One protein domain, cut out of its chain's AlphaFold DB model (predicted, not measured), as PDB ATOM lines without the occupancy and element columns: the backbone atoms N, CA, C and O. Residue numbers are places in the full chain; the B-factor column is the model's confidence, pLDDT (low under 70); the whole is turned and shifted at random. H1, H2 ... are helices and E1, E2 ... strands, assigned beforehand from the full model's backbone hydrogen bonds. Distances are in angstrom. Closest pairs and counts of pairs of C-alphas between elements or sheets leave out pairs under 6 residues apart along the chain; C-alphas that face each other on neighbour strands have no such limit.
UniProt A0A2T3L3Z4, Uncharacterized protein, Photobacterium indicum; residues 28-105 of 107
ATOM      1  N   CYS A  28     102.242 264.371 366.784       94.38
ATOM      2  CA  CYS A  28     102.156 265.526 365.900       94.38
ATOM      3  C   CYS A  28     100.874 265.492 365.059       94.38
ATOM      4  O   CYS A  28     100.529 264.468 364.475       94.38
ATOM      5  N   THR A  29     100.157 266.612 364.981       95.38
ATOM      6  CA  THR A  29      98.911 266.780 364.220       95.38
ATOM      7  C   THR A  29      99.168 267.668 363.010       95.38
ATOM      8  O   THR A  29      99.667 268.785 363.160       95.38
ATOM      9  N   ILE A  30      98.840 267.180 361.810       92.94
ATOM     10  CA  ILE A  30      99.009 267.932 360.557       92.94
ATOM     11  C   ILE A  30      98.010 269.097 360.514       92.94
ATOM     12  O   ILE A  30      96.820 268.911 360.747       92.94
ATOM     13  N   SER A  31      98.467 270.295 360.154       93.94
ATOM     14  CA  SER A  31      97.604 271.468 360.001       93.94
ATOM     15  C   SER A  31      96.476 271.220 358.998       93.94
ATOM     16  O   SER A  31      96.697 270.678 357.915       93.94
ATOM     17  N   ASN A  32      95.268 271.687 359.330       91.19
ATOM     18  CA  ASN A  32      94.048 271.508 358.527       91.19
ATOM     19  C   ASN A  32      93.634 270.035 358.329       91.19
ATOM     20  O   ASN A  32      92.947 269.706 357.361       91.19
ATOM     21  N   SER A  33      94.060 269.138 359.221       89.12
ATOM     22  CA  SER A  33      93.703 267.723 359.211       89.12
ATOM     23  C   SER A  33      93.622 267.181 360.637       89.12
ATOM     24  O   SER A  33      94.358 267.615 361.515       89.12
ATOM     25  N   ASP A  34      92.791 266.164 360.857       89.62
ATOM     26  CA  ASP A  34      92.793 265.399 362.112       89.62
ATOM     27  C   ASP A  34      93.852 264.282 362.113       89.62
ATOM     28  O   ASP A  34      93.947 263.487 363.052       89.62
ATOM     29  N   LYS A  35      94.647 264.177 361.038       90.00
ATOM     30  CA  LYS A  35      95.675 263.151 360.903       90.00
ATOM     31  C   LYS A  35      96.811 263.408 361.891       90.00
ATOM     32  O   LYS A  35      97.465 264.452 361.863       90.00
ATOM     33  N   LYS A  36      97.068 262.390 362.710       91.69
ATOM     34  CA  LYS A  36      98.158 262.351 363.682       91.69
ATOM     35  C   LYS A  36      99.299 261.475 363.194       91.69
ATOM     36  O   LYS A  36      99.087 260.511 362.459       91.69
ATOM     37  N   ILE A  37     100.493 261.823 363.639       90.62
ATOM     38  CA  ILE A  37     101.737 261.101 363.417       90.62
ATOM     39  C   ILE A  37     102.356 260.894 364.785       90.62
ATOM     40  O   ILE A  37     102.356 261.807 365.608       90.62
ATOM     41  N   ILE A  38     102.797 259.673 365.042       92.50
ATOM     42  CA  ILE A  38     103.301 259.261 366.342       92.50
ATOM     43  C   ILE A  38     104.753 258.871 366.125       92.50
ATOM     44  O   ILE A  38     105.021 258.009 365.292       92.50
ATOM     45  N   TYR A  39     105.654 259.519 366.854       91.62
ATOM     46  CA  TYR A  39     107.073 259.196 366.862       91.62
ATOM     47  C   TYR A  39     107.459 258.615 368.216       91.62
ATOM     48  O   TYR A  39     107.065 259.122 369.271       91.62
ATOM     49  N   THR A  40     108.251 257.559 368.163       92.62
ATOM     50  CA  THR A  40     108.885 256.907 369.306       92.62
ATOM     51  C   THR A  40     110.383 257.209 369.317       92.62
ATOM     52  O   THR A  40     110.907 257.808 368.373       92.62
ATOM     53  N   ALA A  41     111.083 256.801 370.378       91.94
ATOM     54  CA  ALA A  41     112.536 256.930 370.444       91.94
ATOM     55  C   ALA A  41     113.236 256.175 369.297       91.94
ATOM     56  O   ALA A  41     114.258 256.641 368.799       91.94
ATOM     57  N   ASP A  42     112.651 255.071 368.824       90.75
ATOM     58  CA  ASP A  42     113.194 254.262 367.726       90.75
ATOM     59  C   ASP A  42     113.128 254.973 366.359       90.75
ATOM     60  O   ASP A  42     113.963 254.719 365.493       90.75
ATOM     61  N   ASP A  43     112.180 255.898 366.160       91.62
ATOM     62  CA  ASP A  43     112.070 256.692 364.924       91.62
ATOM     63  C   ASP A  43     113.117 257.831 364.859       91.62
ATOM     64  O   ASP A  43     113.246 258.514 363.835       91.62
ATOM     65  N   LEU A  44     113.821 258.118 365.961       92.75
ATOM     66  CA  LEU A  44     114.709 259.273 366.094       92.75
ATOM     67  C   LEU A  44     116.063 259.028 365.414       92.75
ATOM     68  O   LEU A  44     116.847 258.175 365.820       92.75
ATOM     69  N   ILE A  45     116.399 259.867 364.435       93.06
ATOM     70  CA  ILE A  45     117.711 259.838 363.770       93.06
ATOM     71  C   ILE A  45     118.696 260.791 364.445       93.06
ATOM     72  O   ILE A  45     119.893 260.519 364.533       93.06
ATOM     73  N   PHE A  46     118.212 261.965 364.853       92.81
ATOM     74  CA  PHE A  46     119.066 263.037 365.347       92.81
ATOM     75  C   PHE A  46     118.322 263.925 366.336       92.81
ATOM     76  O   PHE A  46     117.189 264.329 366.082       92.81
ATOM     77  N   ALA A  47     118.996 264.287 367.428       94.06
ATOM     78  CA  ALA A  47     118.464 265.185 368.437       94.06
ATOM     79  C   ALA A  47     119.480 266.245 368.858       94.06
ATOM     80  O   ALA A  47     120.678 266.007 369.008       94.06
ATOM     81  N   THR A  48     118.949 267.433 369.103       93.69
ATOM     82  CA  THR A  48     119.587 268.528 369.827       93.69
ATOM     83  C   THR A  48     118.571 269.088 370.811       93.69
ATOM     84  O   THR A  48     117.386 268.770 370.743       93.69
ATOM     85  N   ARG A  49     118.998 270.038 371.646       90.44
ATOM     86  CA  ARG A  49     118.104 270.744 372.573       90.44
ATOM     87  C   ARG A  49     116.869 271.382 371.916       90.44
ATOM     88  O   ARG A  49     115.866 271.580 372.591       90.44
ATOM     89  N   ASN A  50     116.962 271.750 370.636       93.06
ATOM     90  CA  ASN A  50     115.922 272.519 369.946       93.06
ATOM     91  C   ASN A  50     115.333 271.802 368.727       93.06
ATOM     92  O   ASN A  50     114.299 272.225 368.232       93.06
ATOM     93  N   ASN A  51     115.992 270.765 368.214       93.94
ATOM     94  CA  ASN A  51     115.641 270.147 366.939       93.94
ATOM     95  C   ASN A  51     115.699 268.636 367.056       93.94
ATOM     96  O   ASN A  51     116.707 268.109 367.529       93.94
ATOM     97  N   LEU A  52     114.671 267.977 366.537       95.56
ATOM     98  CA  LEU A  52     114.602 266.530 366.387       95.56
ATOM     99  C   LEU A  52     114.391 266.199 364.911       95.56
ATOM    100  O   LEU A  52     113.651 266.902 364.222       95.56
ATOM    101  N   ILE A  53     115.035 265.140 364.430       94.81
ATOM    102  CA  ILE A  53     114.811 264.587 363.094       94.81
ATOM    103  C   ILE A  53     114.382 263.137 363.250       94.81
ATOM    104  O   ILE A  53     115.114 262.335 363.830       94.81
ATOM    105  N   PHE A  54     113.224 262.817 362.687       93.69
ATOM    106  CA  PHE A  54     112.649 261.480 362.683       93.69
ATOM    107  C   PHE A  54     112.609 260.899 361.276       93.69
ATOM    108  O   PHE A  54     112.401 261.636 360.302       93.69
ATOM    109  N   GLN A  55     112.732 259.577 361.186       90.12
ATOM    110  CA  GLN A  55     112.387 258.802 360.002       90.12
ATOM    111  C   GLN A  55     111.380 257.726 360.380       90.12
ATOM    112  O   GLN A  55     111.632 256.937 361.276       90.12
ATOM    113  N   HIS A  56     110.244 257.707 359.680       79.38
ATOM    114  CA  HIS A  56     109.161 256.768 359.960       79.38
ATOM    115  C   HIS A  56     109.047 255.702 358.860       79.38
ATOM    116  O   HIS A  56     109.085 256.025 357.672       79.38
ATOM    117  N   ASP A  57     108.846 254.441 359.242       66.56
ATOM    118  CA  ASP A  57     108.981 253.265 358.359       66.56
ATOM    119  C   ASP A  57     107.905 253.120 357.267       66.56
ATOM    120  O   ASP A  57     108.045 252.330 356.333       66.56
ATOM    121  N   SER A  58     106.825 253.902 357.322       64.81
ATOM    122  CA  SER A  58     105.689 253.786 356.383       64.81
ATOM    123  C   SER A  58     105.949 254.300 354.947       64.81
ATOM    124  O   SER A  58     105.055 254.302 354.096       64.81
ATOM    125  N   GLY A  59     107.180 254.708 354.641       56.78
ATOM    126  CA  GLY A  59     107.616 255.326 353.387       56.78
ATOM    127  C   GLY A  59     108.607 256.435 353.712       56.78
ATOM    128  O   GLY A  59     108.626 256.878 354.844       56.78
ATOM    129  N   VAL A  60     109.451 256.858 352.766       63.19
ATOM    130  CA  VAL A  60     110.532 257.848 352.976       63.19
ATOM    131  C   VAL A  60     109.977 259.165 353.542       63.19
ATOM    132  O   VAL A  60     109.645 260.093 352.805       63.19
ATOM    133  N   LEU A  61     109.815 259.201 354.859       74.25
ATOM    134  CA  LEU A  61     109.212 260.255 355.645       74.25
ATOM    135  C   LEU A  61     110.308 260.785 356.535       74.25
ATOM    136  O   LEU A  61     110.697 260.113 357.483       74.25
ATOM    137  N   VAL A  62     110.800 261.975 356.220       82.19
ATOM    138  CA  VAL A  62     111.723 262.691 357.098       82.19
ATOM    139  C   VAL A  62     110.951 263.834 357.716       82.19
ATOM    140  O   VAL A  62     110.324 264.622 357.004       82.19
ATOM    141  N   SER A  63     110.968 263.900 359.041       90.25
ATOM    142  CA  SER A  63     110.250 264.931 359.781       90.25
ATOM    143  C   SER A  63     111.196 265.677 360.696       90.25
ATOM    144  O   SER A  63     112.001 265.067 361.392       90.25
ATOM    145  N   HIS A  64     111.100 267.000 360.684       94.81
ATOM    146  CA  HIS A  64     111.814 267.881 361.595       94.81
ATOM    147  C   HIS A  64     110.824 268.449 362.604       94.81
ATOM    148  O   HIS A  64     109.773 268.948 362.208       94.81
ATOM    149  N   VAL A  65     111.160 268.367 363.890       92.75
ATOM    150  CA  VAL A  65     110.387 268.955 364.989       92.75
ATOM    151  C   VAL A  65     111.241 270.014 365.679       92.75
ATOM    152  O   VAL A  65     112.358 269.726 366.117       92.75
ATOM    153  N   ASP A  66     110.705 271.227 365.801       95.62
ATOM    154  CA  ASP A  66     111.253 272.271 366.670       95.62
ATOM    155  C   ASP A  66     110.684 272.083 368.081       95.62
ATOM    156  O   ASP A  66     109.477 272.192 368.302       95.62
ATOM    157  N   VAL A  67     111.559 271.794 369.043       93.12
ATOM    158  CA  VAL A  67     111.183 271.473 370.430       93.12
ATOM    159  C   VAL A  67     110.594 272.681 371.154       93.12
ATOM    160  O   VAL A  67     109.752 272.522 372.033       93.12
ATOM    161  N   LYS A  68     111.041 273.898 370.825       93.56
ATOM    162  CA  LYS A  68     110.603 275.117 371.513       93.56
ATOM    163  C   LYS A  68     109.295 275.641 370.936       93.56
ATOM    164  O   LYS A  68     108.463 276.142 371.687       93.56
ATOM    165  N   ALA A  69     109.158 275.595 369.616       94.62
ATOM    166  CA  ALA A  69     107.953 276.032 368.925       94.62
ATOM    167  C   ALA A  69     106.856 274.959 368.919       94.62
ATOM    168  O   ALA A  69     105.709 275.279 368.615       94.62
ATOM    169  N   GLU A  70     107.208 273.704 369.222       95.31
ATOM    170  CA  GLU A  70     106.323 272.540 369.131       95.31
ATOM    171  C   GLU A  70     105.656 272.431 367.751       95.31
ATOM    172  O   GLU A  70     104.498 272.045 367.595       95.31
ATOM    173  N   THR A  71     106.405 272.798 366.714       95.44
ATOM    174  CA  THR A  71     105.994 272.719 365.310       95.44
ATOM    175  C   THR A  71     106.766 271.622 364.608       95.44
ATOM    176  O   THR A  71     107.943 271.415 364.910       95.44
ATOM    177  N   PHE A  72     106.153 270.989 363.610       93.88
ATOM    178  CA  PHE A  72     106.869 270.064 362.741       93.88
ATOM    179  C   PHE A  72     106.666 270.349 361.260       93.88
ATOM    180  O   PHE A  72     105.650 270.902 360.831       93.88
ATOM    181  N   ILE A  73     107.663 269.923 360.492       93.56
ATOM    182  CA  ILE A  73     107.640 269.844 359.040       93.56
ATOM    183  C   ILE A  73     107.876 268.384 358.682       93.56
ATOM    184  O   ILE A  73     108.874 267.802 359.096       93.56
ATOM    185  N   GLN A  74     106.986 267.801 357.891       91.06
ATOM    186  CA  GLN A  74     107.163 266.468 357.336       91.06
ATOM    187  C   GLN A  74     107.345 266.546 355.831       91.06
ATOM    188  O   GLN A  74     106.558 267.176 355.128       91.06
ATOM    189  N   ILE A  75     108.338 265.820 355.335       89.25
ATOM    190  CA  ILE A  75     108.592 265.634 353.916       89.25
ATOM    191  C   ILE A  75     108.314 264.173 353.582       89.25
ATOM    192  O   ILE A  75     108.854 263.267 354.208       89.25
ATOM    193  N   SER A  76     107.457 263.958 352.590       86.19
ATOM    194  CA  SER A  76     107.049 262.645 352.087       86.19
ATOM    195  C   SER A  76     107.112 262.617 350.563       86.19
ATOM    196  O   SER A  76     107.121 263.674 349.931       86.19
ATOM    197  N   GLN A  77     107.115 261.433 349.952       80.62
ATOM    198  CA  GLN A  77     106.908 261.314 348.508       80.62
ATOM    199  C   GLN A  77     105.447 260.999 348.188       80.62
ATOM    200  O   GLN A  77     104.871 260.054 348.732       80.62
ATOM    201  N   LEU A  78     104.856 261.770 347.272       71.31
ATOM    202  CA  LEU A  78     103.567 261.428 346.684       71.31
ATOM    203  C   LEU A  78     103.749 260.244 345.742       71.31
ATOM    204  O   LEU A  78     104.498 260.320 344.770       71.31
ATOM    205  N   LYS A  79     103.017 259.164 346.008       67.69
ATOM    206  CA  LYS A  79     102.847 258.071 345.050       67.69
ATOM    207  C   LYS A  79     101.688 258.425 344.118       67.69
ATOM    208  O   LYS A  79     100.580 257.932 344.294       67.69
ATOM    209  N   ASP A  80     101.946 259.336 343.187       68.81
ATOM    210  CA  ASP A  80     101.032 259.693 342.098       68.81
ATOM    211  C   ASP A  80     101.483 258.990 340.805       68.81
ATOM    212  O   ASP A  80     102.686 258.910 340.540       68.81
ATOM    213  N   GLN A  81     100.540 258.463 340.017       62.25
ATOM    214  CA  GLN A  81     100.839 257.792 338.745       62.25
ATOM    215  C   GLN A  81     101.380 258.768 337.693       62.25
ATOM    216  O   GLN A  81     102.215 258.369 336.883       62.25
ATOM    217  N   ASP A  82     100.976 260.039 337.751       75.38
ATOM    218  CA  ASP A  82     101.406 261.049 336.778       75.38
ATOM    219  C   ASP A  82     102.746 261.704 337.161       75.38
ATOM    220  O   ASP A  82     103.476 262.197 336.298       75.38
ATOM    221  N   TYR A  83     103.111 261.684 338.451       64.19
ATOM    222  CA  TYR A  83     104.327 262.323 338.971       64.19
ATOM    223  C   TYR A  83     104.976 261.504 340.099       64.19
ATOM    224  O   TYR A  83     104.925 261.909 341.265       64.19
ATOM    225  N   PRO A  84     105.662 260.391 339.774       62.88
ATOM    226  CA  PRO A  84     106.059 259.372 340.750       62.88
ATOM    227  C   PRO A  84     107.113 259.778 341.799       62.88
ATOM    228  O   PRO A  84     107.558 258.920 342.546       62.88
ATOM    229  N   ASN A  85     107.525 261.047 341.895       71.19
ATOM    230  CA  ASN A  85     108.552 261.506 342.846       71.19
ATOM    231  C   ASN A  85     108.333 262.945 343.348       71.19
ATOM    232  O   ASN A  85     109.291 263.623 343.730       71.19
ATOM    233  N   ARG A  86     107.102 263.473 343.317       80.19
ATOM    234  CA  ARG A  86     106.864 264.831 343.828       80.19
ATOM    235  C   ARG A  86     106.952 264.831 345.365       80.19
ATOM    236  O   ARG A  86     106.202 264.085 346.002       80.19
ATOM    237  N   PRO A  87     107.796 265.683 345.979       81.75
ATOM    238  CA  PRO A  87     107.794 265.838 347.425       81.75
ATOM    239  C   PRO A  87     106.501 266.526 347.877       81.75
ATOM    240  O   PRO A  87     106.105 267.557 347.330       81.75
ATOM    241  N   LEU A  88     105.857 265.964 348.893       85.94
ATOM    242  CA  LEU A  88     104.792 266.603 349.655       85.94
ATOM    243  C   LEU A  88     105.369 267.060 350.989       85.94
ATOM    244  O   LEU A  88     105.856 266.240 351.771       85.94
ATOM    245  N   VAL A  89     105.270 268.364 351.231       90.19
ATOM    246  CA  VAL A  89     105.658 269.001 352.487       90.19
ATOM    247  C   VAL A  89     104.396 269.305 353.281       90.19
ATOM    248  O   VAL A  89     103.500 269.992 352.794       90.19
ATOM    249  N   LEU A  90     104.323 268.770 354.494       90.62
ATOM    250  CA  LEU A  90     103.244 268.988 355.446       90.62
ATOM    251  C   LEU A  90     103.783 269.739 356.658       90.62
ATOM    252  O   LEU A  90     104.934 269.558 357.046       90.62
ATOM    253  N   PHE A  91     102.928 270.555 357.259       94.88
ATOM    254  CA  PHE A  91     103.226 271.323 358.463       94.88
ATOM    255  C   PHE A  91     102.250 270.931 359.564       94.88
ATOM    256  O   PHE A  91     101.139 270.483 359.267       94.88
ATOM    257  N   GLY A  92     102.630 271.145 360.816       95.25
ATOM    258  CA  GLY A  92     101.714 270.986 361.934       95.25
ATOM    259  C   GLY A  92     102.348 271.257 363.286       95.25
ATOM    260  O   GLY A  92     103.386 271.915 363.377       95.25
ATOM    261  N   HIS A  93     101.717 270.723 364.327       96.69
ATOM    262  CA  HIS A  93     102.104 270.941 365.721       96.69
ATOM    263  C   HIS A  93     102.234 269.626 366.467       96.69
ATOM    264  O   HIS A  93     101.488 268.691 366.184       96.69
ATOM    265  N   CYS A  94     103.143 269.565 367.428       95.81
ATOM    266  CA  CYS A  94     103.315 268.418 368.305       95.81
ATOM    267  C   CYS A  94     102.910 268.778 369.732       95.81
ATOM    268  O   CYS A  94     103.006 269.934 370.124       95.81
ATOM    269  N   SER A  95     102.440 267.804 370.500       93.62
ATOM    270  CA  SER A  95     102.126 267.989 371.918       93.62
ATOM    271  C   SER A  95     103.155 267.287 372.793       93.62
ATOM    272  O   SER A  95     103.645 266.214 372.435       93.62
ATOM    273  N   ASP A  96     103.441 267.883 373.952       90.75
ATOM    274  CA  ASP A  96     104.212 267.263 375.033       90.75
ATOM    275  C   ASP A  96     105.617 266.804 374.600       90.75
ATOM    276  O   ASP A  96     106.142 265.793 375.080       90.75
ATOM    277  N   VAL A  97     106.255 267.565 373.697       94.38
ATOM    278  CA  VAL A  97     107.553 267.194 373.107       94.38
ATOM    279  C   VAL A  97     108.601 267.030 374.203       94.38
ATOM    280  O   VAL A  97     109.270 266.005 374.286       94.38
ATOM    281  N   ARG A  98     108.707 268.016 375.099       93.31
ATOM    282  CA  ARG A  98     109.689 267.998 376.190       93.31
ATOM    283  C   ARG A  98     109.420 266.881 377.199       93.31
ATOM    284  O   ARG A  98     110.369 266.253 377.645       93.31
ATOM    285  N   ALA A  99     108.156 266.614 377.531       92.38
ATOM    286  CA  ALA A  99     107.810 265.525 378.444       92.38
ATOM    287  C   ALA A  99     108.201 264.160 377.855       92.38
ATOM    288  O   ALA A  99     108.755 263.323 378.561       92.38
ATOM    289  N   SER A 100     107.985 263.975 376.551       93.94
ATOM    290  CA  SER A 100     108.404 262.772 375.826       93.94
ATOM    291  C   SER A 100     109.929 262.622 375.824       93.94
ATOM    292  O   SER A 100     110.437 261.572 376.213       93.94
ATOM    293  N   LEU A 101     110.670 263.697 375.516       92.12
ATOM    294  CA  LEU A 101     112.139 263.698 375.560       92.12
ATOM    295  C   LEU A 101     112.702 263.350 376.944       92.12
ATOM    296  O   LEU A 101     113.675 262.603 377.018       92.12
ATOM    297  N   SER A 102     112.077 263.816 378.030       91.56
ATOM    298  CA  SER A 102     112.474 263.431 379.391       91.56
ATOM    299  C   SER A 102     112.325 261.923 379.630       91.56
ATOM    300  O   SER A 102     113.154 261.327 380.315       91.56
ATOM    301  N   THR A 103     111.310 261.274 379.045       91.62
ATOM    302  CA  THR A 103     111.172 259.806 379.139       91.62
ATOM    303  C   THR A 103     112.192 259.051 378.294       91.62
ATOM    304  O   THR A 103     112.528 257.921 378.629       91.62
ATOM    305  N   TRP A 104     112.723 259.687 377.247       90.88
ATOM    306  CA  TRP A 104     113.771 259.131 376.385       90.88
ATOM    307  C   TRP A 104     115.186 259.474 376.872       90.88
ATOM    308  O   TRP A 104     116.158 259.061 376.245       90.88
ATOM    309  N   LEU A 105     115.312 260.209 377.987       88.06
ATOM    310  CA  LEU A 105     116.580 260.681 378.559       88.06
ATOM    311  C   LEU A 105     117.346 261.644 377.624       88.06
ATOM    312  O   LEU A 105     118.572 261.575 377.516       88.06
TER     313      LEU A 105
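This is residues 28 to 105 of the 107 residues of an uncharacterized protein of Photobacterium indicum (UniProt A0A2T3L3Z4). A single antiparallel sheet of seven strands is curled like part of a barrel and folded back on itself, the short hairpin of E1 and E2 facing the leaf of E6, E5, E4 and E3, with the long strand E7 as the hinge. The far end of the E6 and E7 hairpin, with the link 79 to 85, reaches out at one end of the longest axis, and the short helix H1 is at the other end. The printed part has 78 residues with seven named strands followed by one named helix, E1 E2 E3 E4 E5 E6 E7 H1; the sheet's order is E2 E1 E7 E6 E5 E4 E3, and the class is mostly strand. The whole is compact, with a radius of gyration of the C-alphas of 13.1 A, yet elongated in outline, spanning 44 by 25 by 17 A.

E1, residues 28 to 30, and E2, residues 36 to 39, form a hairpin, with N 28 and O 37 2.8 A apart, within hydrogen-bond range. E3, residues 44 to 47, meets E2 only through their link; E2 and E3 are the edge strands. E3 begins a meander, each strand the antiparallel neighbour of the one before, that runs on through E4, residues 51 to 56, E5, residues 61 to 66, E6, residues 71 to 78, and E7, residues 86 to 95. Within hydrogen-bond range are N 53 and O 46 of E4 and E3, 2.8 A, N 54 and O 63 of E4 and E5, 2.9 A, N 64 and O 73 of E5 and E6, 2.8 A, and N 90 and O 74 of E7 and E6, 2.8 A. E7 is also the antiparallel neighbour of E1, at 130 degrees between directions, with N 29 and O 93 2.7 A apart. Across the folded sheet, the closest C-alphas of E2 and E4, those of Tyr 39 and Phe 54, are 7.3 A apart. E1 and E4 are apart. H1, residues 97 to 103, only grazes the sheet, with its residues 97 to 101; in its backbone every O i to N i+4 pair is within hydrogen-bond range.

E1 begins at C-alpha 28, (102.156, 265.526, 365.900), and is 6.7 A long; E2 is 10.0 A and E3 7.4 A. E4 and E5 are 16.4 A each and E6 is 21.9 A. E7, 28.7 A, begins at C-alpha 86, (106.864, 264.831, 343.828). H1, 10.2 A, ends at C-alpha 103, (111.172, 259.806, 379.139).

The two C-alphas farthest apart, those of Asp 82 and Leu 105, are 44.5 A apart. The sheet is strongly twisted. The printed part has no cut and no long link; the link E6 to E7 is short, the others tight. The mean pLDDT of the printed part is 87.5, and residues 57 to 60, 79 to 81 and 83 to 84 are under 70.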